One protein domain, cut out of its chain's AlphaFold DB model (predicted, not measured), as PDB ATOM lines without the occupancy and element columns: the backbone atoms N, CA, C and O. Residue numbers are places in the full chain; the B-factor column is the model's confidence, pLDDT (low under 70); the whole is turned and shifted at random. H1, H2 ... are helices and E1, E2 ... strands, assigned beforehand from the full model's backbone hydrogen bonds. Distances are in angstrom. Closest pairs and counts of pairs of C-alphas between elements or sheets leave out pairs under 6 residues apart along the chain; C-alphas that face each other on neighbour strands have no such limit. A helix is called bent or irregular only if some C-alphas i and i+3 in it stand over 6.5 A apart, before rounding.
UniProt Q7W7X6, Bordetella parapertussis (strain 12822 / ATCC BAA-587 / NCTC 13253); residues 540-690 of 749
ATOM      1  N   GLY A 540      40.535 -37.862  30.948       76.25
ATOM      2  CA  GLY A 540      40.838 -38.592  32.191       76.25
ATOM      3  C   GLY A 540      42.318 -38.963  32.392       76.25
ATOM      4  O   GLY A 540      42.780 -39.024  33.530       76.25
ATOM      5  N   GLY A 541      43.075 -39.158  31.304       80.69
ATOM      6  CA  GLY A 541      44.529 -39.365  31.352       80.69
ATOM      7  C   GLY A 541      45.297 -38.107  31.771       80.69
ATOM      8  O   GLY A 541      46.091 -38.159  32.705       80.69
ATOM      9  N   ASP A 542      44.985 -36.962  31.155       84.31
ATOM     10  CA  ASP A 542      45.596 -35.665  31.483       84.31
ATOM     11  C   ASP A 542      45.251 -35.246  32.935       84.31
ATOM     12  O   ASP A 542      46.103 -34.746  33.667       84.31
ATOM     13  N   GLN A 543      44.029 -35.538  33.410       82.00
ATOM     14  CA  GLN A 543      43.635 -35.328  34.814       82.00
ATOM     15  C   GLN A 543      44.395 -36.234  35.802       82.00
ATOM     16  O   GLN A 543      44.616 -35.864  36.957       82.00
ATOM     17  N   GLY A 544      44.754 -37.454  35.393       83.19
ATOM     18  CA  GLY A 544      45.579 -38.364  36.193       83.19
ATOM     19  C   GLY A 544      46.987 -37.821  36.408       83.19
ATOM     20  O   GLY A 544      47.455 -37.774  37.545       83.19
ATOM     21  N   GLU A 545      47.616 -37.353  35.334       86.31
ATOM     22  CA  GLU A 545      48.967 -36.790  35.377       86.31
ATOM     23  C   GLU A 545      49.009 -35.465  36.141       86.31
ATOM     24  O   GLU A 545      49.836 -35.314  37.036       86.31
ATOM     25  N   LEU A 546      48.045 -34.562  35.919       87.62
ATOM     26  CA  LEU A 546      47.959 -33.316  36.686       87.62
ATOM     27  C   LEU A 546      47.891 -33.569  38.199       87.62
ATOM     28  O   LEU A 546      48.585 -32.905  38.966       87.62
ATOM     29  N   ARG A 547      47.064 -34.526  38.644       88.25
ATOM     30  CA  ARG A 547      46.947 -34.872  40.072       88.25
ATOM     31  C   ARG A 547      48.273 -35.341  40.645       88.25
ATOM     32  O   ARG A 547      48.626 -34.951  41.753       88.25
ATOM     33  N   LYS A 548      48.986 -36.185  39.905       88.06
ATOM     34  CA  LYS A 548      50.266 -36.748  40.326       88.06
ATOM     35  C   LYS A 548      51.346 -35.668  40.415       88.06
ATOM     36  O   LYS A 548      52.031 -35.593  41.433       88.06
ATOM     37  N   ASP A 549      51.450 -34.821  39.396       88.56
ATOM     38  CA  ASP A 549      52.443 -33.748  39.343       88.56
ATOM     39  C   ASP A 549      52.162 -32.674  40.404       88.56
ATOM     40  O   ASP A 549      53.067 -32.281  41.144       88.56
ATOM     41  N   LEU A 550      50.897 -32.263  40.564       89.12
ATOM     42  CA  LEU A 550      50.489 -31.307  41.596       89.12
ATOM     43  C   LEU A 550      50.690 -31.870  43.010       89.12
ATOM     44  O   LEU A 550      51.226 -31.172  43.868       89.12
ATOM     45  N   ALA A 551      50.323 -33.131  43.263       89.56
ATOM     46  CA  ALA A 551      50.560 -33.779  44.554       89.56
ATOM     47  C   ALA A 551      52.056 -33.882  44.877       89.56
ATOM     48  O   ALA A 551      52.462 -33.635  46.014       89.56
ATOM     49  N   GLY A 552      52.883 -34.216  43.880       90.38
ATOM     50  CA  GLY A 552      54.336 -34.238  44.019       90.38
ATOM     51  C   GLY A 552      54.896 -32.859  44.358       90.38
ATOM     52  O   GLY A 552      55.766 -32.743  45.224       90.38
ATOM     53  N   LYS A 553      54.351 -31.809  43.735       89.38
ATOM     54  CA  LYS A 553      54.745 -30.425  43.992       89.38
ATOM     55  C   LYS A 553      54.361 -29.961  45.400       89.38
ATOM     56  O   LYS A 553      55.245 -29.552  46.146       89.38
ATOM     57  N   ILE A 554      53.096 -30.130  45.796       89.56
ATOM     58  CA  ILE A 554      52.607 -29.805  47.148       89.56
ATOM     59  C   ILE A 554      53.427 -30.553  48.200       89.56
ATOM     60  O   ILE A 554      53.870 -29.961  49.182       89.56
ATOM     61  N   TRP A 555      53.689 -31.846  47.981       90.50
ATOM     62  CA  TRP A 555      54.546 -32.618  48.869       90.50
ATOM     63  C   TRP A 555      55.944 -32.011  48.980       90.50
ATOM     64  O   TRP A 555      56.427 -31.834  50.098       90.50
ATOM     65  N   ALA A 556      56.596 -31.673  47.865       89.38
ATOM     66  CA  ALA A 556      57.929 -31.078  47.877       89.38
ATOM     67  C   ALA A 556      57.971 -29.773  48.688       89.38
ATOM     68  O   ALA A 556      58.890 -29.593  49.488       89.38
ATOM     69  N   ASP A 557      56.952 -28.922  48.559       88.19
ATOM     70  CA  ASP A 557      56.902 -27.614  49.221       88.19
ATOM     71  C   ASP A 557      56.791 -27.732  50.758       88.19
ATOM     72  O   ASP A 557      57.418 -26.961  51.487       88.19
ATOM     73  N   THR A 558      56.155 -28.792  51.280       89.75
ATOM     74  CA  THR A 558      56.086 -29.048  52.741       89.75
ATOM     75  C   THR A 558      57.456 -29.258  53.403       89.75
ATOM     76  O   THR A 558      57.566 -29.183  54.628       89.75
ATOM     77  N   ALA A 559      58.519 -29.523  52.626       87.00
ATOM     78  CA  ALA A 559      59.878 -29.649  53.157       87.00
ATOM     79  C   ALA A 559      60.370 -28.353  53.819       87.00
ATOM     80  O   ALA A 559      61.143 -28.419  54.772       87.00
ATOM     81  N   ALA A 560      59.931 -27.193  53.318       83.19
ATOM     82  CA  ALA A 560      60.300 -25.889  53.861       83.19
ATOM     83  C   ALA A 560      59.499 -25.525  55.127       83.19
ATOM     84  O   ALA A 560      59.957 -24.729  55.942       83.19
ATOM     85  N   GLU A 561      58.319 -26.122  55.305       83.94
ATOM     86  CA  GLU A 561      57.356 -25.773  56.359       83.94
ATOM     87  C   GLU A 561      57.466 -26.675  57.596       83.94
ATOM     88  O   GLU A 561      57.099 -26.280  58.705       83.94
ATOM     89  N   VAL A 562      57.983 -27.895  57.424       85.25
ATOM     90  CA  VAL A 562      58.198 -28.858  58.509       85.25
ATOM     91  C   VAL A 562      59.699 -29.001  58.764       85.25
ATOM     92  O   VAL A 562      60.382 -29.832  58.161       85.25
ATOM     93  N   ALA A 563      60.222 -28.171  59.671       75.25
ATOM     94  CA  ALA A 563      61.636 -28.167  60.036       75.25
ATOM     95  C   ALA A 563      62.085 -29.501  60.674       75.25
ATOM     96  O   ALA A 563      61.330 -30.142  61.404       75.25
ATOM     97  N   ALA A 564      63.341 -29.896  60.423       73.12
ATOM     98  CA  ALA A 564      63.982 -31.101  60.975       73.12
ATOM     99  C   ALA A 564      63.278 -32.438  60.634       73.12
ATOM    100  O   ALA A 564      63.126 -33.318  61.481       73.12
ATOM    101  N   CYS A 565      62.876 -32.611  59.372       80.38
ATOM    102  CA  CYS A 565      62.117 -33.769  58.893       80.38
ATOM    103  C   CYS A 565      62.899 -34.548  57.815       80.38
ATOM    104  O   CYS A 565      63.209 -34.003  56.756       80.38
ATOM    105  N   THR A 566      63.189 -35.837  58.039       84.75
ATOM    106  CA  THR A 566      63.768 -36.737  57.019       84.75
ATOM    107  C   THR A 566      62.744 -37.805  56.604       84.75
ATOM    108  O   THR A 566      62.637 -38.838  57.268       84.75
ATOM    109  N   PRO A 567      61.981 -37.607  55.510       82.12
ATOM    110  CA  PRO A 567      60.872 -38.499  55.142       82.12
ATOM    111  C   PRO A 567      61.330 -39.912  54.750       82.12
ATOM    112  O   PRO A 567      60.551 -40.859  54.866       82.12
ATOM    113  N   GLY A 568      62.593 -40.067  54.337       82.50
ATOM    114  CA  GLY A 568      63.222 -41.356  54.033       82.50
ATOM    115  C   GLY A 568      63.734 -42.133  55.254       82.50
ATOM    116  O   GLY A 568      64.202 -43.258  55.095       82.50
ATOM    117  N   ALA A 569      63.665 -41.573  56.469       84.19
ATOM    118  CA  ALA A 569      64.083 -42.288  57.673       84.19
ATOM    119  C   ALA A 569      63.178 -43.507  57.944       84.19
ATOM    120  O   ALA A 569      61.979 -43.509  57.653       84.19
ATOM    121  N   SER A 570      63.754 -44.567  58.513       80.69
ATOM    122  CA  SER A 570      63.004 -45.755  58.941       80.69
ATOM    123  C   SER A 570      62.453 -45.598  60.363       80.69
ATOM    124  O   SER A 570      62.948 -44.797  61.157       80.69
ATOM    125  N   GLY A 571      61.431 -46.385  60.707       83.50
ATOM    126  CA  GLY A 571      60.860 -46.407  62.055       83.50
ATOM    127  C   GLY A 571      60.029 -45.166  62.405       83.50
ATOM    128  O   GLY A 571      59.520 -44.462  61.530       83.50
ATOM    129  N   LYS A 572      59.873 -44.910  63.711       82.94
ATOM    130  CA  LYS A 572      58.977 -43.874  64.248       82.94
ATOM    131  C   LYS A 572      59.305 -42.465  63.740       82.94
ATOM    132  O   LYS A 572      58.394 -41.740  63.370       82.94
ATOM    133  N   ALA A 573      60.589 -42.111  63.655       83.62
ATOM    134  CA  ALA A 573      61.020 -40.787  63.201       83.62
ATOM    135  C   ALA A 573      60.604 -40.494  61.748       83.62
ATOM    136  O   ALA A 573      60.113 -39.409  61.447       83.62
ATOM    137  N   GLY A 574      60.738 -41.477  60.849       84.88
ATOM    138  CA  GLY A 574      60.282 -41.337  59.466       84.88
ATOM    139  C   GLY A 574      58.764 -41.320  59.327       84.88
ATOM    140  O   GLY A 574      58.233 -40.549  58.532       84.88
ATOM    141  N   TYR A 575      58.061 -42.131  60.122       84.81
ATOM    142  CA  TYR A 575      56.598 -42.113  60.184       84.81
ATOM    143  C   TYR A 575      56.065 -40.758  60.668       84.81
ATOM    144  O   TYR A 575      55.220 -40.172  59.995       84.81
ATOM    145  N   ASP A 576      56.584 -40.239  61.785       84.56
ATOM    146  CA  ASP A 576      56.148 -38.962  62.360       84.56
ATOM    147  C   ASP A 576      56.441 -37.810  61.378       84.56
ATOM    148  O   ASP A 576      55.583 -36.958  61.153       84.56
ATOM    149  N   CYS A 577      57.601 -37.837  60.707       87.88
ATOM    150  CA  CYS A 577      57.957 -36.869  59.667       87.88
ATOM    151  C   CYS A 577      57.011 -36.923  58.454       87.88
ATOM    152  O   CYS A 577      56.470 -35.896  58.041       87.88
ATOM    153  N   ARG A 578      56.770 -38.115  57.886       88.38
ATOM    154  CA  ARG A 578      55.860 -38.267  56.739       88.38
ATOM    155  C   ARG A 578      54.433 -37.859  57.088       88.38
ATOM    156  O   ARG A 578      53.800 -37.172  56.296       88.38
ATOM    157  N   ARG A 579      53.959 -38.212  58.286       85.06
ATOM    158  CA  ARG A 579      52.645 -37.805  58.797       85.06
ATOM    159  C   ARG A 579      52.538 -36.287  58.945       85.06
ATOM    160  O   ARG A 579      51.542 -35.721  58.510       85.06
ATOM    161  N   ALA A 580      53.547 -35.634  59.523       84.81
ATOM    162  CA  ALA A 580      53.559 -34.182  59.697       84.81
ATOM    163  C   ALA A 580      53.551 -33.443  58.351       84.81
ATOM    164  O   ALA A 580      52.742 -32.541  58.149       84.81
ATOM    165  N   ARG A 581      54.394 -33.868  57.399       89.00
ATOM    166  CA  ARG A 581      54.428 -33.291  56.046       89.00
ATOM    167  C   ARG A 581      53.155 -33.555  55.259       89.00
ATOM    168  O   ARG A 581      52.665 -32.655  54.594       89.00
ATOM    169  N   TRP A 582      52.586 -34.753  55.360       85.25
ATOM    170  CA  TRP A 582      51.318 -35.070  54.706       85.25
ATOM    171  C   TRP A 582      50.168 -34.235  55.271       85.25
ATOM    172  O   TRP A 582      49.436 -33.630  54.497       85.25
ATOM    173  N   SER A 583      50.065 -34.124  56.601       83.44
ATOM    174  CA  SER A 583      49.070 -33.269  57.261       83.44
ATOM    175  C   SER A 583      49.198 -31.814  56.816       83.44
ATOM    176  O   SER A 583      48.190 -31.184  56.518       83.44
ATOM    177  N   ARG A 584      50.431 -31.300  56.717       87.31
ATOM    178  CA  ARG A 584      50.694 -29.959  56.186       87.31
ATOM    179  C   ARG A 584      50.307 -29.840  54.709       87.31
ATOM    180  O   ARG A 584      49.734 -28.842  54.304       87.31
ATOM    181  N   GLY A 585      50.567 -30.869  53.905       86.56
ATOM    182  CA  GLY A 585      50.153 -30.917  52.503       86.56
ATOM    183  C   GLY A 585      48.634 -30.849  52.327       86.56
ATOM    184  O   GLY A 585      48.163 -30.146  51.438       86.56
ATOM    185  N   ILE A 586      47.869 -31.524  53.191       82.38
ATOM    186  CA  ILE A 586      46.402 -31.441  53.213       82.38
ATOM    187  C   ILE A 586      45.936 -30.041  53.642       82.38
ATOM    188  O   ILE A 586      45.111 -29.449  52.955       82.38
ATOM    189  N   GLU A 587      46.519 -29.466  54.696       84.56
ATOM    190  CA  GLU A 587      46.232 -28.087  55.125       84.56
ATOM    191  C   GLU A 587      46.513 -27.072  54.002       84.56
ATOM    192  O   GLU A 587      45.729 -26.155  53.766       84.56
ATOM    193  N   ASN A 588      47.592 -27.264  53.239       87.31
ATOM    194  CA  ASN A 588      47.899 -26.427  52.082       87.31
ATOM    195  C   ASN A 588      46.827 -26.565  50.987       87.31
ATOM    196  O   ASN A 588      46.394 -25.553  50.442       87.31
ATOM    197  N   ILE A 589      46.339 -27.781  50.705       84.00
ATOM    198  CA  ILE A 589      45.218 -28.013  49.772       84.00
ATOM    199  C   ILE A 589      43.954 -27.253  50.216       84.00
ATOM    200  O   ILE A 589      43.297 -26.619  49.379       84.00
ATOM    201  N   GLU A 590      43.630 -27.269  51.512       81.81
ATOM    202  CA  GLU A 590      42.508 -26.505  52.077       81.81
ATOM    203  C   GLU A 590      42.727 -25.003  51.923       81.81
ATOM    204  O   GLU A 590      41.849 -24.301  51.426       81.81
ATOM    205  N   ASN A 591      43.909 -24.506  52.287       85.56
ATOM    206  CA  ASN A 591      44.250 -23.088  52.212       85.56
ATOM    207  C   ASN A 591      44.193 -22.551  50.777       85.56
ATOM    208  O   ASN A 591      43.658 -21.465  50.559       85.56
ATOM    209  N   TYR A 592      44.681 -23.310  49.792       86.38
ATOM    210  CA  TYR A 592      44.577 -22.937  48.379       86.38
ATOM    211  C   TYR A 592      43.117 -22.858  47.925       86.38
ATOM    212  O   TYR A 592      42.722 -21.887  47.278       86.38
ATOM    213  N   SER A 593      42.301 -23.842  48.307       81.50
ATOM    214  CA  SER A 593      40.878 -23.883  47.953       81.50
ATOM    215  C   SER A 593      40.101 -22.736  48.612       81.50
ATOM    216  O   SER A 593      39.389 -22.000  47.933       81.50
ATOM    217  N   ASN A 594      40.310 -22.517  49.912       83.19
ATOM    218  CA  ASN A 594      39.692 -21.437  50.682       83.19
ATOM    219  C   ASN A 594      40.128 -20.053  50.191       83.19
ATOM    220  O   ASN A 594      39.304 -19.144  50.116       83.19
ATOM    221  N   GLY A 595      41.402 -19.888  49.828       85.38
ATOM    222  CA  GLY A 595      41.918 -18.647  49.251       85.38
ATOM    223  C   GLY A 595      41.230 -18.305  47.930       85.38
ATOM    224  O   GLY A 595      40.830 -17.159  47.722       85.38
ATOM    225  N   LEU A 596      41.008 -19.308  47.075       84.44
ATOM    226  CA  LEU A 596      40.264 -19.140  45.828       84.44
ATOM    227  C   LEU A 596      38.799 -18.759  46.074       84.44
ATOM    228  O   LEU A 596      38.296 -17.834  45.437       84.44
ATOM    229  N   THR A 597      38.122 -19.421  47.018       80.25
ATOM    230  CA  THR A 597      36.749 -19.065  47.418       80.25
ATOM    231  C   THR A 597      36.675 -17.653  47.986       80.25
ATOM    232  O   THR A 597      35.770 -16.905  47.629       80.25
ATOM    233  N   GLY A 598      37.624 -17.274  48.844       84.38
ATOM    234  CA  GLY A 598      37.691 -15.941  49.433       84.38
ATOM    235  C   GLY A 598      37.881 -14.854  48.379       84.38
ATOM    236  O   GLY A 598      37.211 -13.829  48.440       84.38
ATOM    237  N   PHE A 599      38.732 -15.098  47.378       87.25
ATOM    238  CA  PHE A 599      38.904 -14.184  46.249       87.25
ATOM    239  C   PHE A 599      37.623 -14.050  45.419       87.25
ATOM    240  O   PHE A 599      37.134 -12.940  45.236       87.25
ATOM    241  N   LEU A 600      37.036 -15.167  44.970       82.88
ATOM    242  CA  LEU A 600      35.821 -15.151  44.146       82.88
ATOM    243  C   LEU A 600      34.604 -14.577  44.893       82.88
ATOM    244  O   LEU A 600      33.769 -13.915  44.285       82.88
ATOM    245  N   GLY A 601      34.505 -14.808  46.204       80.69
ATOM    246  CA  GLY A 601      33.457 -14.246  47.059       80.69
ATOM    247  C   GLY A 601      33.686 -12.783  47.459       80.69
ATOM    248  O   GLY A 601      32.755 -12.138  47.931       80.69
ATOM    249  N   GLY A 602      34.905 -12.264  47.279       82.88
ATOM    250  CA  GLY A 602      35.295 -10.891  47.611       82.88
ATOM    251  C   GLY A 602      35.268  -9.912  46.433       82.88
ATOM    252  O   GLY A 602      35.676  -8.766  46.608       82.88
ATOM    253  N   LEU A 603      34.828 -10.342  45.244       83.06
ATOM    254  CA  LEU A 603      34.764  -9.491  44.050       83.06
ATOM    255  C   LEU A 603      33.715  -8.380  44.217       83.06
ATOM    256  O   LEU A 603      32.601  -8.625  44.685       83.06
ATOM    257  N   SER A 604      34.064  -7.155  43.815       82.06
ATOM    258  CA  SER A 604      33.173  -5.993  43.906       82.06
ATOM    259  C   SER A 604      32.054  -6.053  42.854       82.06
ATOM    260  O   SER A 604      32.154  -6.748  41.839       82.06
ATOM    261  N   ALA A 605      30.974  -5.287  43.052       77.19
ATOM    262  CA  ALA A 605      29.899  -5.175  42.058       77.19
ATOM    263  C   ALA A 605      30.401  -4.622  40.707       77.19
ATOM    264  O   ALA A 605      29.933  -5.054  39.652       77.19
ATOM    265  N   ASN A 606      31.390  -3.723  40.734       73.06
ATOM    266  CA  ASN A 606      32.033  -3.180  39.536       73.06
ATOM    267  C   ASN A 606      32.823  -4.263  38.793       73.06
ATOM    268  O   ASN A 606      32.673  -4.416  37.580       73.06
ATOM    269  N   THR A 607      33.609  -5.061  39.526       78.69
ATOM    270  CA  THR A 607      34.334  -6.211  38.974       78.69
ATOM    271  C   THR A 607      33.381  -7.198  38.307       78.69
ATOM    272  O   THR A 607      33.660  -7.673  37.209       78.69
ATOM    273  N   LEU A 608      32.225  -7.477  38.919       76.06
ATOM    274  CA  LEU A 608      31.202  -8.356  38.343       76.06
ATOM    275  C   LEU A 608      30.602  -7.792  37.043       76.06
ATOM    276  O   LEU A 608      30.370  -8.550  36.101       76.06
ATOM    277  N   GLY A 609      30.402  -6.474  36.959       71.38
ATOM    278  CA  GLY A 609      29.989  -5.806  35.722       71.38
ATOM    279  C   GLY A 609      31.020  -5.953  34.596       71.38
ATOM    280  O   GLY A 609      30.659  -6.306  33.475       71.38
ATOM    281  N   LEU A 610      32.310  -5.758  34.900       73.75
ATOM    282  CA  LEU A 610      33.410  -5.979  33.947       73.75
ATOM    283  C   LEU A 610      33.517  -7.450  33.520       73.75
ATOM    284  O   LEU A 610      33.751  -7.743  32.348       73.75
ATOM    285  N   LEU A 611      33.314  -8.377  34.457       73.12
ATOM    286  CA  LEU A 611      33.331  -9.814  34.196       73.12
ATOM    287  C   LEU A 611      32.232 -10.249  33.236       73.12
ATOM    288  O   LEU A 611      32.514 -11.069  32.369       73.12
ATOM    289  N   GLY A 612      31.029  -9.675  33.335       66.25
ATOM    290  CA  GLY A 612      29.940  -9.953  32.395       66.25
ATOM    291  C   GLY A 612      30.314  -9.683  30.931       66.25
ATOM    292  O   GLY A 612      29.820 -10.371  30.043       66.25
ATOM    293  N   ASN A 613      31.239  -8.747  30.688       62.56
ATOM    294  CA  ASN A 613      31.777  -8.456  29.356       62.56
ATOM    295  C   ASN A 613      32.934  -9.388  28.949       62.56
ATOM    296  O   ASN A 613      33.227  -9.520  27.764       62.56
ATOM    297  N   LEU A 614      33.616 -10.015  29.913       63.44
ATOM    298  CA  LEU A 614      34.784 -10.870  29.677       63.44
ATOM    299  C   LEU A 614      34.430 -12.356  29.558       63.44
ATOM    300  O   LEU A 614      35.046 -13.064  28.761       63.44
ATOM    301  N   VAL A 615      33.498 -12.842  30.381       64.81
ATOM    302  CA  VAL A 615      33.120 -14.257  30.478       64.81
ATOM    303  C   VAL A 615      31.654 -14.384  30.896       64.81
ATOM    304  O   VAL A 615      31.199 -13.725  31.827       64.81
ATOM    305  N   THR A 616      30.918 -15.324  30.298       59.75
ATOM    306  CA  THR A 616      29.637 -15.796  30.852       59.75
ATOM    307  C   THR A 616      29.916 -16.716  32.041       59.75
ATOM    308  O   THR A 616      29.952 -17.942  31.899       59.75
ATOM    309  N   LEU A 617      30.230 -16.129  33.197       57.75
ATOM    310  CA  LEU A 617      30.656 -16.874  34.380       57.75
ATOM    311  C   LEU A 617      29.501 -17.104  35.366       57.75
ATOM    312  O   LEU A 617      28.954 -16.154  35.920       57.75
ATOM    313  N   ASP A 618      29.175 -18.369  35.647       62.19
ATOM    314  CA  ASP A 618      28.313 -18.745  36.777       62.19
ATOM    315  C   ASP A 618      29.135 -18.773  38.077       62.19
ATOM    316  O   ASP A 618      29.576 -19.823  38.552       62.19
ATOM    317  N   VAL A 619      29.391 -17.585  38.633       59.31
ATOM    318  CA  VAL A 619      30.156 -17.404  39.882       59.31
ATOM    319  C   VAL A 619      29.521 -18.190  41.042       59.31
ATOM    320  O   VAL A 619      30.235 -18.732  41.883       59.31
ATOM    321  N   VAL A 620      28.190 -18.310  41.071       58.84
ATOM    322  CA  VAL A 620      27.452 -19.003  42.138       58.84
ATOM    323  C   VAL A 620      27.635 -20.521  42.038       58.84
ATOM    324  O   VAL A 620      27.935 -21.165  43.046       58.84
ATOM    325  N   GLY A 621      27.540 -21.092  40.833       60.88
ATOM    326  CA  GLY A 621      27.838 -22.508  40.588       60.88
ATOM    327  C   GLY A 621      29.301 -22.867  40.878       60.88
ATOM    328  O   GLY A 621      29.594 -23.922  41.445       60.88
ATOM    329  N   LEU A 622      30.231 -21.958  40.575       61.19
ATOM    330  CA  LEU A 622      31.653 -22.099  40.899       61.19
ATOM    331  C   LEU A 622      31.916 -22.132  42.411       61.19
ATOM    332  O   LEU A 622      32.629 -23.020  42.880       61.19
ATOM    333  N   LEU A 623      31.312 -21.222  43.182       59.41
ATOM    334  CA  LEU A 623      31.457 -21.177  44.643       59.41
ATOM    335  C   LEU A 623      30.893 -22.435  45.321       59.41
ATOM    336  O   LEU A 623      31.535 -22.980  46.222       59.41
ATOM    337  N   GLY A 624      29.747 -22.946  44.856       60.03
ATOM    338  CA  GLY A 624      29.148 -24.179  45.382       60.03
ATOM    339  C   GLY A 624      30.060 -25.408  45.245       60.03
ATOM    340  O   GLY A 624      30.121 -26.244  46.147       60.03
ATOM    341  N   ASN A 625      30.832 -25.482  44.158       60.28
ATOM    342  CA  ASN A 625      31.750 -26.591  43.889       60.28
ATOM    343  C   ASN A 625      33.006 -26.571  44.777       60.28
ATOM    344  O   ASN A 625      33.438 -27.624  45.246       60.28
ATOM    345  N   VAL A 626      33.578 -25.391  45.050       58.38
ATOM    346  CA  VAL A 626      34.764 -25.285  45.925       58.38
ATOM    347  C   VAL A 626      34.411 -25.617  47.378       58.38
ATOM    348  O   VAL A 626      35.172 -26.304  48.056       58.38
ATOM    349  N   VAL A 627      33.218 -25.228  47.838       56.72
ATOM    350  CA  VAL A 627      32.712 -25.596  49.174       56.72
ATOM    351  C   VAL A 627      32.535 -27.118  49.308       56.72
ATOM    352  O   VAL A 627      32.859 -27.687  50.352       56.72
ATOM    353  N   GLY A 628      32.104 -27.805  48.242       58.94
ATOM    354  CA  GLY A 628      31.999 -29.269  48.209       58.94
ATOM    355  C   GLY A 628      33.347 -30.001  48.293       58.94
ATOM    356  O   GLY A 628      33.425 -31.074  48.891       58.94
ATOM    357  N   LEU A 629      34.425 -29.428  47.745       61.50
ATOM    358  CA  LEU A 629      35.787 -29.959  47.890       61.50
ATOM    359  C   LEU A 629      36.259 -29.901  49.350       61.50
ATOM    360  O   LEU A 629      36.740 -30.906  49.871       61.50
ATOM    361  N   VAL A 630      36.079 -28.758  50.018       56.94
ATOM    362  CA  VAL A 630      36.503 -28.564  51.416       56.94
ATOM    363  C   VAL A 630      35.757 -29.517  52.357       56.94
ATOM    364  O   VAL A 630      36.385 -30.144  53.205       56.94
ATOM    365  N   GLY A 631      34.447 -29.711  52.158       56.81
ATOM    366  CA  GLY A 631      33.667 -30.688  52.933       56.81
ATOM    367  C   GLY A 631      34.193 -32.125  52.797       56.81
ATOM    368  O   GLY A 631      34.427 -32.793  53.799       56.81
ATOM    369  N   ASN A 632      34.483 -32.565  51.568       56.94
ATOM    370  CA  ASN A 632      35.012 -33.911  51.306       56.94
ATOM    371  C   ASN A 632      36.443 -34.121  51.848       56.94
ATOM    372  O   ASN A 632      36.819 -35.249  52.171       56.94
ATOM    373  N   LEU A 633      37.259 -33.063  51.939       57.31
ATOM    374  CA  LEU A 633      38.621 -33.144  52.479       57.31
ATOM    375  C   LEU A 633      38.622 -33.320  54.006       57.31
ATOM    376  O   LEU A 633      39.415 -34.098  54.539       57.31
ATOM    377  N   VAL A 634      37.694 -32.646  54.690       54.62
ATOM    378  CA  VAL A 634      37.469 -32.777  56.138       54.62
ATOM    379  C   VAL A 634      36.987 -34.189  56.488       54.62
ATOM    380  O   VAL A 634      37.474 -34.778  57.456       54.62
ATOM    381  N   ASP A 635      36.115 -34.775  55.663       56.22
ATOM    382  CA  ASP A 635      35.673 -36.167  55.821       56.22
ATOM    383  C   ASP A 635      36.827 -37.164  55.594       56.22
ATOM    384  O   ASP A 635      37.004 -38.104  56.371       56.22
ATOM    385  N   LEU A 636      37.692 -36.920  54.598       54.47
ATOM    386  CA  LEU A 636      38.894 -37.728  54.337       54.47
ATOM    387  C   LEU A 636      39.899 -37.672  55.506       54.47
ATOM    388  O   LEU A 636      40.487 -38.691  55.877       54.47
ATOM    389  N   LEU A 637      40.099 -36.494  56.105       51.44
ATOM    390  CA  LEU A 637      40.890 -36.324  57.330       51.44
ATOM    391  C   LEU A 637      40.280 -37.112  58.495       51.44
ATOM    392  O   LEU A 637      41.020 -37.781  59.221       51.44
ATOM    393  N   GLY A 638      38.953 -37.070  58.647       50.84
ATOM    394  CA  GLY A 638      38.205 -37.829  59.652       50.84
ATOM    395  C   GLY A 638      38.375 -39.344  59.509       50.84
ATOM    396  O   GLY A 638      38.694 -40.021  60.488       50.84
ATOM    397  N   ASP A 639      38.268 -39.867  58.289       51.94
ATOM    398  CA  ASP A 639      38.388 -41.300  57.999       51.94
ATOM    399  C   ASP A 639      39.831 -41.821  58.125       51.94
ATOM    400  O   ASP A 639      40.065 -42.924  58.629       51.94
ATOM    401  N   ILE A 640      40.827 -41.027  57.716       51.22
ATOM    402  CA  ILE A 640      42.242 -41.429  57.768       51.22
ATOM    403  C   ILE A 640      42.824 -41.288  59.183       51.22
ATOM    404  O   ILE A 640      43.628 -42.127  59.597       51.22
ATOM    405  N   LEU A 641      42.429 -40.258  59.944       47.28
ATOM    406  CA  LEU A 641      42.888 -40.060  61.326       47.28
ATOM    407  C   LEU A 641      42.079 -40.881  62.344       47.28
ATOM    408  O   LEU A 641      42.623 -41.231  63.393       47.28
ATOM    409  N   GLY A 642      40.815 -41.205  62.048       46.12
ATOM    410  CA  GLY A 642      39.895 -41.924  62.938       46.12
ATOM    411  C   GLY A 642      39.862 -43.451  62.774       46.12
ATOM    412  O   GLY A 642      39.222 -44.141  63.569       46.12
ATOM    413  N   GLY A 643      40.546 -44.011  61.771       47.94
ATOM    414  CA  GLY A 643      40.467 -45.432  61.426       47.94
ATOM    415  C   GLY A 643      41.079 -46.391  62.460       47.94
ATOM    416  O   GLY A 643      42.237 -46.790  62.344       47.94
ATOM    417  N   ILE A 644      40.259 -46.885  63.395       42.84
ATOM    418  CA  ILE A 644      40.568 -47.990  64.333       42.84
ATOM    419  C   ILE A 644      41.011 -49.282  63.591       42.84
ATOM    420  O   ILE A 644      41.724 -50.115  64.151       42.84
ATOM    421  N   LEU A 645      40.667 -49.429  62.303       44.16
ATOM    422  CA  LEU A 645      41.043 -50.565  61.444       44.16
ATOM    423  C   LEU A 645      42.519 -50.574  60.989       44.16
ATOM    424  O   LEU A 645      43.029 -51.638  60.633       44.16
ATOM    425  N   GLY A 646      43.231 -49.439  61.047       50.62
ATOM    426  CA  GLY A 646      44.652 -49.348  60.665       50.62
ATOM    427  C   GLY A 646      45.598 -50.162  61.562       50.62
ATOM    428  O   GLY A 646      46.713 -50.491  61.168       50.62
ATOM    429  N   VAL A 647      45.126 -50.546  62.755       48.03
ATOM    430  CA  VAL A 647      45.880 -51.318  63.756       48.03
ATOM    431  C   VAL A 647      46.164 -52.759  63.293       48.03
ATOM    432  O   VAL A 647      47.190 -53.330  63.672       48.03
ATOM    433  N   LEU A 648      45.295 -53.337  62.449       44.91
ATOM    434  CA  LEU A 648      45.398 -54.721  61.957       44.91
ATOM    435  C   LEU A 648      45.923 -54.826  60.514       44.91
ATOM    436  O   LEU A 648      46.656 -55.769  60.218       44.91
ATOM    437  N   PHE A 649      45.616 -53.860  59.636       47.97
ATOM    438  CA  PHE A 649      46.077 -53.834  58.238       47.97
ATOM    439  C   PHE A 649      46.435 -52.407  57.806       47.97
ATOM    440  O   PHE A 649      45.712 -51.478  58.162       47.97
ATOM    441  N   PRO A 650      47.517 -52.200  57.033       53.75
ATOM    442  CA  PRO A 650      47.906 -50.859  56.639       53.75
ATOM    443  C   PRO A 650      46.892 -50.224  55.669       53.75
ATOM    444  O   PRO A 650      46.712 -50.717  54.559       53.75
ATOM    445  N   THR A 651      46.232 -49.134  56.081       58.97
ATOM    446  CA  THR A 651      45.152 -48.472  55.316       58.97
ATOM    447  C   THR A 651      45.619 -47.319  54.425       58.97
ATOM    448  O   THR A 651      44.899 -46.949  53.501       58.97
ATOM    449  N   ASN A 652      46.819 -46.770  54.648       69.75
ATOM    450  CA  ASN A 652      47.414 -45.736  53.794       69.75
ATOM    451  C   ASN A 652      48.863 -46.095  53.404       69.75
ATOM    452  O   ASN A 652      49.536 -46.878  54.079       69.75
ATOM    453  N   GLN A 653      49.363 -45.553  52.294       78.88
ATOM    454  CA  GLN A 653      50.740 -45.819  51.840       78.88
ATOM    455  C   GLN A 653      51.761 -44.782  52.345       78.88
ATOM    456  O   GLN A 653      52.969 -44.958  52.175       78.88
ATOM    457  N   CYS A 654      51.292 -43.709  52.983       80.38
ATOM    458  CA  CYS A 654      52.102 -42.563  53.383       80.38
ATOM    459  C   CYS A 654      52.821 -42.760  54.725       80.38
ATOM    460  O   CYS A 654      54.051 -42.718  54.821       80.38
ATOM    461  N   ALA A 655      52.047 -42.988  55.780       79.31
ATOM    462  CA  ALA A 655      52.516 -43.139  57.143       79.31
ATOM    463  C   ALA A 655      51.540 -44.066  57.864       79.31
ATOM    464  O   ALA A 655      50.477 -43.642  58.325       79.31
ATOM    465  N   THR A 656      51.928 -45.335  57.974       76.62
ATOM    466  CA  THR A 656      51.071 -46.368  58.554       76.62
ATOM    467  C   THR A 656      51.774 -47.105  59.668       76.62
ATOM    468  O   THR A 656      52.973 -47.366  59.603       76.62
ATOM    469  N   TRP A 657      51.016 -47.425  60.709       74.81
ATOM    470  CA  TRP A 657      51.473 -48.227  61.827       74.81
ATOM    471  C   TRP A 657      50.555 -49.435  61.964       74.81
ATOM    472  O   TRP A 657      49.343 -49.264  62.033       74.81
ATOM    473  N   SER A 658      51.126 -50.637  62.005       72.56
ATOM    474  CA  SER A 658      50.378 -51.869  62.263       72.56
ATOM    475  C   SER A 658      51.060 -52.701  63.341       72.56
ATOM    476  O   SER A 658      52.286 -52.674  63.491       72.56
ATOM    477  N   LEU A 659      50.262 -53.483  64.076       66.12
ATOM    478  CA  LEU A 659      50.743 -54.322  65.177       66.12
ATOM    479  C   LEU A 659      51.792 -55.359  64.726       66.12
ATOM    480  O   LEU A 659      52.689 -55.694  65.495       66.12
ATOM    481  N   LEU A 660      51.697 -55.845  63.480       67.50
ATOM    482  CA  LEU A 660      52.586 -56.871  62.912       67.50
ATOM    483  C   LEU A 660      53.722 -56.302  62.040       67.50
ATOM    484  O   LEU A 660      54.701 -57.001  61.794       67.50
ATOM    485  N   GLY A 661      53.599 -55.059  61.555       65.94
ATOM    486  CA  GLY A 661      54.521 -54.454  60.582       65.94
ATOM    487  C   GLY A 661      55.330 -53.260  61.098       65.94
ATOM    488  O   GLY A 661      56.247 -52.811  60.409       65.94
ATOM    489  N   GLY A 662      55.027 -52.746  62.294       77.06
ATOM    490  CA  GLY A 662      55.687 -51.565  62.855       77.06
ATOM    491  C   GLY A 662      55.360 -50.275  62.090       77.06
ATOM    492  O   GLY A 662      54.336 -50.174  61.418       77.06
ATOM    493  N   TYR A 663      56.226 -49.264  62.215       80.31
ATOM    494  CA  TYR A 663      56.093 -47.983  61.510       80.31
ATOM    495  C   TYR A 663      56.572 -48.106  60.057       80.31
ATOM    496  O   TYR A 663      57.762 -48.306  59.808       80.31
ATOM    497  N   GLN A 664      55.655 -47.952  59.105       78.94
ATOM    498  CA  GLN A 664      55.871 -48.122  57.668       78.94
ATOM    499  C   GLN A 664      55.386 -46.900  56.863       78.94
ATOM    500  O   GLN A 664      54.858 -45.924  57.407       78.94
ATOM    501  N   GLY A 665      55.619 -46.929  55.551       82.25
ATOM    502  CA  GLY A 665      55.217 -45.893  54.597       82.25
ATOM    503  C   GLY A 665      56.381 -45.399  53.743       82.25
ATOM    504  O   GLY A 665      57.546 -45.645  54.060       82.25
ATOM    505  N   SER A 666      56.065 -44.707  52.654       87.69
ATOM    506  CA  SER A 666      57.058 -44.161  51.730       87.69
ATOM    507  C   SER A 666      56.676 -42.761  51.263       87.69
ATOM    508  O   SER A 666      55.517 -42.358  51.319       87.69
ATOM    509  N   GLU A 667      57.668 -42.021  50.775       87.38
ATOM    510  CA  GLU A 667      57.457 -40.711  50.158       87.38
ATOM    511  C   GLU A 667      56.528 -40.797  48.938       87.38
ATOM    512  O   GLU A 667      55.557 -40.049  48.845       87.38
ATOM    513  N   ALA A 668      56.748 -41.780  48.062       87.62
ATOM    514  CA  ALA A 668      55.868 -42.043  46.924       87.62
ATOM    515  C   ALA A 668      54.432 -42.381  47.365       87.62
ATOM    516  O   ALA A 668      53.471 -41.967  46.721       87.62
ATOM    517  N   GLY A 669      54.282 -43.089  48.489       85.44
ATOM    518  CA  GLY A 669      52.986 -43.358  49.100       85.44
ATOM    519  C   GLY A 669      52.296 -42.084  49.584       85.44
ATOM    520  O   GLY A 669      51.109 -41.918  49.335       85.44
ATOM    521  N   CYS A 670      53.027 -41.146  50.195       85.38
ATOM    522  CA  CYS A 670      52.479 -39.845  50.595       85.38
ATOM    523  C   CYS A 670      52.023 -38.988  49.423       85.38
ATOM    524  O   CYS A 670      50.938 -38.414  49.478       85.38
ATOM    525  N   VAL A 671      52.808 -38.951  48.346       88.19
ATOM    526  CA  VAL A 671      52.414 -38.273  47.107       88.19
ATOM    527  C   VAL A 671      51.159 -38.917  46.509       88.19
ATOM    528  O   VAL A 671      50.252 -38.210  46.081       88.19
ATOM    529  N   ASN A 672      51.050 -40.250  46.529       86.69
ATOM    530  CA  ASN A 672      49.866 -40.958  46.041       86.69
ATOM    531  C   ASN A 672      48.614 -40.660  46.889       86.69
ATOM    532  O   ASN A 672      47.548 -40.404  46.337       86.69
ATOM    533  N   GLU A 673      48.735 -40.643  48.222       83.50
ATOM    534  CA  GLU A 673      47.617 -40.282  49.110       83.50
ATOM    535  C   GLU A 673      47.187 -38.815  48.932       83.50
ATOM    536  O   GLU A 673      45.991 -38.535  48.897       83.50
ATOM    537  N   LEU A 674      48.125 -37.880  48.734       83.81
ATOM    538  CA  LEU A 674      47.791 -36.502  48.340       83.81
ATOM    539  C   LEU A 674      47.084 -36.465  46.975       83.81
ATOM    540  O   LEU A 674      46.100 -35.753  46.806       83.81
ATOM    541  N   GLY A 675      47.518 -37.285  46.016       83.62
ATOM    542  CA  GLY A 675      46.856 -37.428  44.715       83.62
ATOM    543  C   GLY A 675      45.411 -37.934  44.810       83.62
ATOM    544  O   GLY A 675      44.572 -37.532  44.001       83.62
ATOM    545  N   LYS A 676      45.089 -38.767  45.812       81.75
ATOM    546  CA  LYS A 676      43.705 -39.180  46.108       81.75
ATOM    547  C   LYS A 676      42.876 -38.035  46.683       81.75
ATOM    548  O   LYS A 676      41.721 -37.904  46.300       81.75
ATOM    549  N   ALA A 677      43.464 -37.188  47.526       76.31
ATOM    550  CA  ALA A 677      42.797 -35.989  48.038       76.31
ATOM    551  C   ALA A 677      42.452 -34.986  46.914       76.31
ATOM    552  O   ALA A 677      41.458 -34.273  46.992       76.31
ATOM    553  N   LEU A 678      43.228 -34.987  45.822       80.81
ATOM    554  CA  LEU A 678      42.967 -34.204  44.607       80.81
ATOM    555  C   LEU A 678      42.014 -34.893  43.609       80.81
ATOM    556  O   LEU A 678      41.736 -34.343  42.539       80.81
ATOM    557  N   ALA A 679      41.552 -36.113  43.894       76.44
ATOM    558  CA  ALA A 679      40.590 -36.816  43.053       76.44
ATOM    559  C   ALA A 679      39.163 -36.293  43.283       76.44
ATOM    560  O   ALA A 679      38.820 -35.822  44.364       76.44
ATOM    561  N   ASN A 680      38.315 -36.395  42.260       67.31
ATOM    562  CA  ASN A 680      36.896 -36.063  42.388       67.31
ATOM    563  C   ASN A 680      36.172 -37.186  43.151       67.31
ATOM    564  O   ASN A 680      36.382 -38.361  42.846       67.31
ATOM    565  N   SER A 681      35.299 -36.839  44.100       52.44
ATOM    566  CA  SER A 681      34.481 -37.795  44.870       52.44
ATOM    567  C   SER A 681      33.351 -38.432  44.041       52.44
ATOM    568  O   SER A 681      32.898 -39.530  44.354       52.44
ATOM    569  N   THR A 682      32.963 -37.810  42.920       49.56
ATOM    570  CA  THR A 682      32.056 -38.358  41.893       49.56
ATOM    571  C   THR A 682      32.497 -37.918  40.489       49.56
ATOM    572  O   THR A 682      33.074 -36.834  40.362       49.56
ATOM    573  N   PRO A 683      32.245 -38.702  39.416       45.91
ATOM    574  CA  PRO A 683      32.522 -38.255  38.049       45.91
ATOM    575  C   PRO A 683      31.799 -36.924  37.784       45.91
ATOM    576  O   PRO A 683      30.663 -36.771  38.240       45.91
ATOM    577  N   PRO A 684      32.434 -35.958  37.090       48.06
ATOM    578  CA  PRO A 684      31.865 -34.631  36.889       48.06
ATOM    579  C   PRO A 684      30.582 -34.753  36.062       48.06
ATOM    580  O   PRO A 684      30.608 -34.865  34.841       48.06
ATOM    581  N   SER A 685      29.438 -34.784  36.737       43.25
ATOM    582  CA  SER A 685      28.129 -34.655  36.109       43.25
ATOM    583  C   SER A 685      27.763 -33.176  36.164       43.25
ATOM    584  O   SER A 685      27.723 -32.586  37.236       43.25
ATOM    585  N   GLY A 686      27.577 -32.562  34.991       50.03
ATOM    586  CA  GLY A 686      27.144 -31.164  34.881       50.03
ATOM    587  C   GLY A 686      28.237 -30.102  34.710       50.03
ATOM    588  O   GLY A 686      27.995 -28.957  35.059       50.03
ATOM    589  N   GLY A 687      29.419 -30.425  34.163       55.06
ATOM    590  CA  GLY A 687      30.414 -29.393  33.806       55.06
ATOM    591  C   GLY A 687      31.245 -28.835  34.972       55.06
ATOM    592  O   GLY A 687      31.879 -27.794  34.823       55.06
ATOM    593  N   ASN A 688      31.271 -29.524  36.117       62.94
ATOM    594  CA  ASN A 688      32.045 -29.103  37.288       62.94
ATOM    595  C   ASN A 688      33.570 -29.260  37.073       62.94
ATOM    596  O   ASN A 688      34.005 -30.290  36.541       62.94
ATOM    597  N   PRO A 689      34.393 -28.287  37.515       68.94
ATOM    598  CA  PRO A 689      35.849 -28.351  37.399       68.94
ATOM    599  C   PRO A 689      36.443 -29.472  38.275       68.94
ATOM    600  O   PRO A 689      35.959 -29.696  39.386       68.94
ATOM    601  N   PRO A 690      37.516 -30.164  37.841       76.44
ATOM    602  CA  PRO A 690      38.217 -31.136  38.676       76.44
ATOM    603  C   PRO A 690      38.831 -30.497  39.931       76.44
ATOM    604  O   PRO A 690      39.408 -29.412  39.854       76.44
TER     605      PRO A 690
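AT A GLANCE: This is residues 540 to 690 of the 749 residues of a protein of Bordetella parapertussis (strain 12822 / ATCC BAA-587 / NCTC 13253) (UniProt Q7W7X6). Two long helices, H2 and H4, run side by side in opposite ways along the longest axis, with the short helix H3 at the turn beyond one end and a small two-strand hairpin, E1 and E2, near the other end. H1 crosses H2 steeply, and H6 packs on both H1 and H2, while residues 682 to 687 stick out as part of a tail. The printed part has 151 residues, with six named helices and two named strands in the order H1 H2 H3 H4 H5 E1 E2 H6; the class is mostly helix, and the sheet, in the order E1 - E2, is antiparallel. The whole is loose, with a radius of gyration of the C-alphas of 18.4 A, and elongated, spanning 61 by 33 by 28 A.

IN THESE COORDINATES: H1, residues 540 to 561, begins with C-alpha 540 at (40.838, -38.592, 32.191) and is 32.0 A long; it is neither bent nor irregular, but only just: C-alphas 557 and 560 are 6.0 A apart. H2, residues 571 to 601, is 44.8 A long and starts with C-alpha 571 at (60.860, -46.407, 62.055). H3 holds residues 605 to 614, and H4, residues 619 to 642, is 35.0 A long. H5, residues 644 to 647, has four residues. E1, residues 656 to 658, and E2, residues 662 to 664, precede H6, residues 667 to 677, 15.5 A long, which ends with C-alpha 677 at (42.797, -35.989, 48.038).

HOW THE PARTS SIT: H2 is the hub, touching H1, H4 and H6. H2 and H4 touch at a shallow tilt of 18 degrees, opposite ways, the closest C-alphas being those of Thr 597 and Leu 623, 6.3 A apart. With residues 554 to 561 alone, H1 touches residues 581 to 588 of H2 at a steep tilt of 68 degrees, only just short of about perpendicular; the closest C-alphas, of Thr 558 and Arg 581, are 5.6 A apart. H6 touches H2 at a shallow tilt of 32 degrees, the same way, closest at the C-alphas of Trp 582 and Cys 670, 6.4 A. H6 also touches H1 at a steep tilt of 60 degrees, closest at the C-alphas of Ala 551 and Gly 675, 5.2 A. H3 is apart from H2 and H4, and H4 and H5 meet only through their link. In the hairpin E1 and E2, N 664 and O 656 are within hydrogen-bond range at 2.8 A, and N 656 and O 664 at 3.0 A. The closest C-alphas of H2 and E2, of Gly 571 and Tyr 663, are 5.1 A apart. Every O i to N i+4 pair is within hydrogen-bond range in H2, H4 and H6, against 15 of 18 in H1 and 5 of 6 in H3; H5 is too short for such a pair.

THE WHOLE: The two C-alphas farthest apart, of Asn 613 and Leu 660, are 62.5 A apart. The printed part has no cut, and no link is long. Residues 678 to 690 have no named element, and of these 682 to 687 stand free. The mean pLDDT of the printed part is 73.5; residues 612 to 652, 659 to 661 and 680 to 689 are under 70.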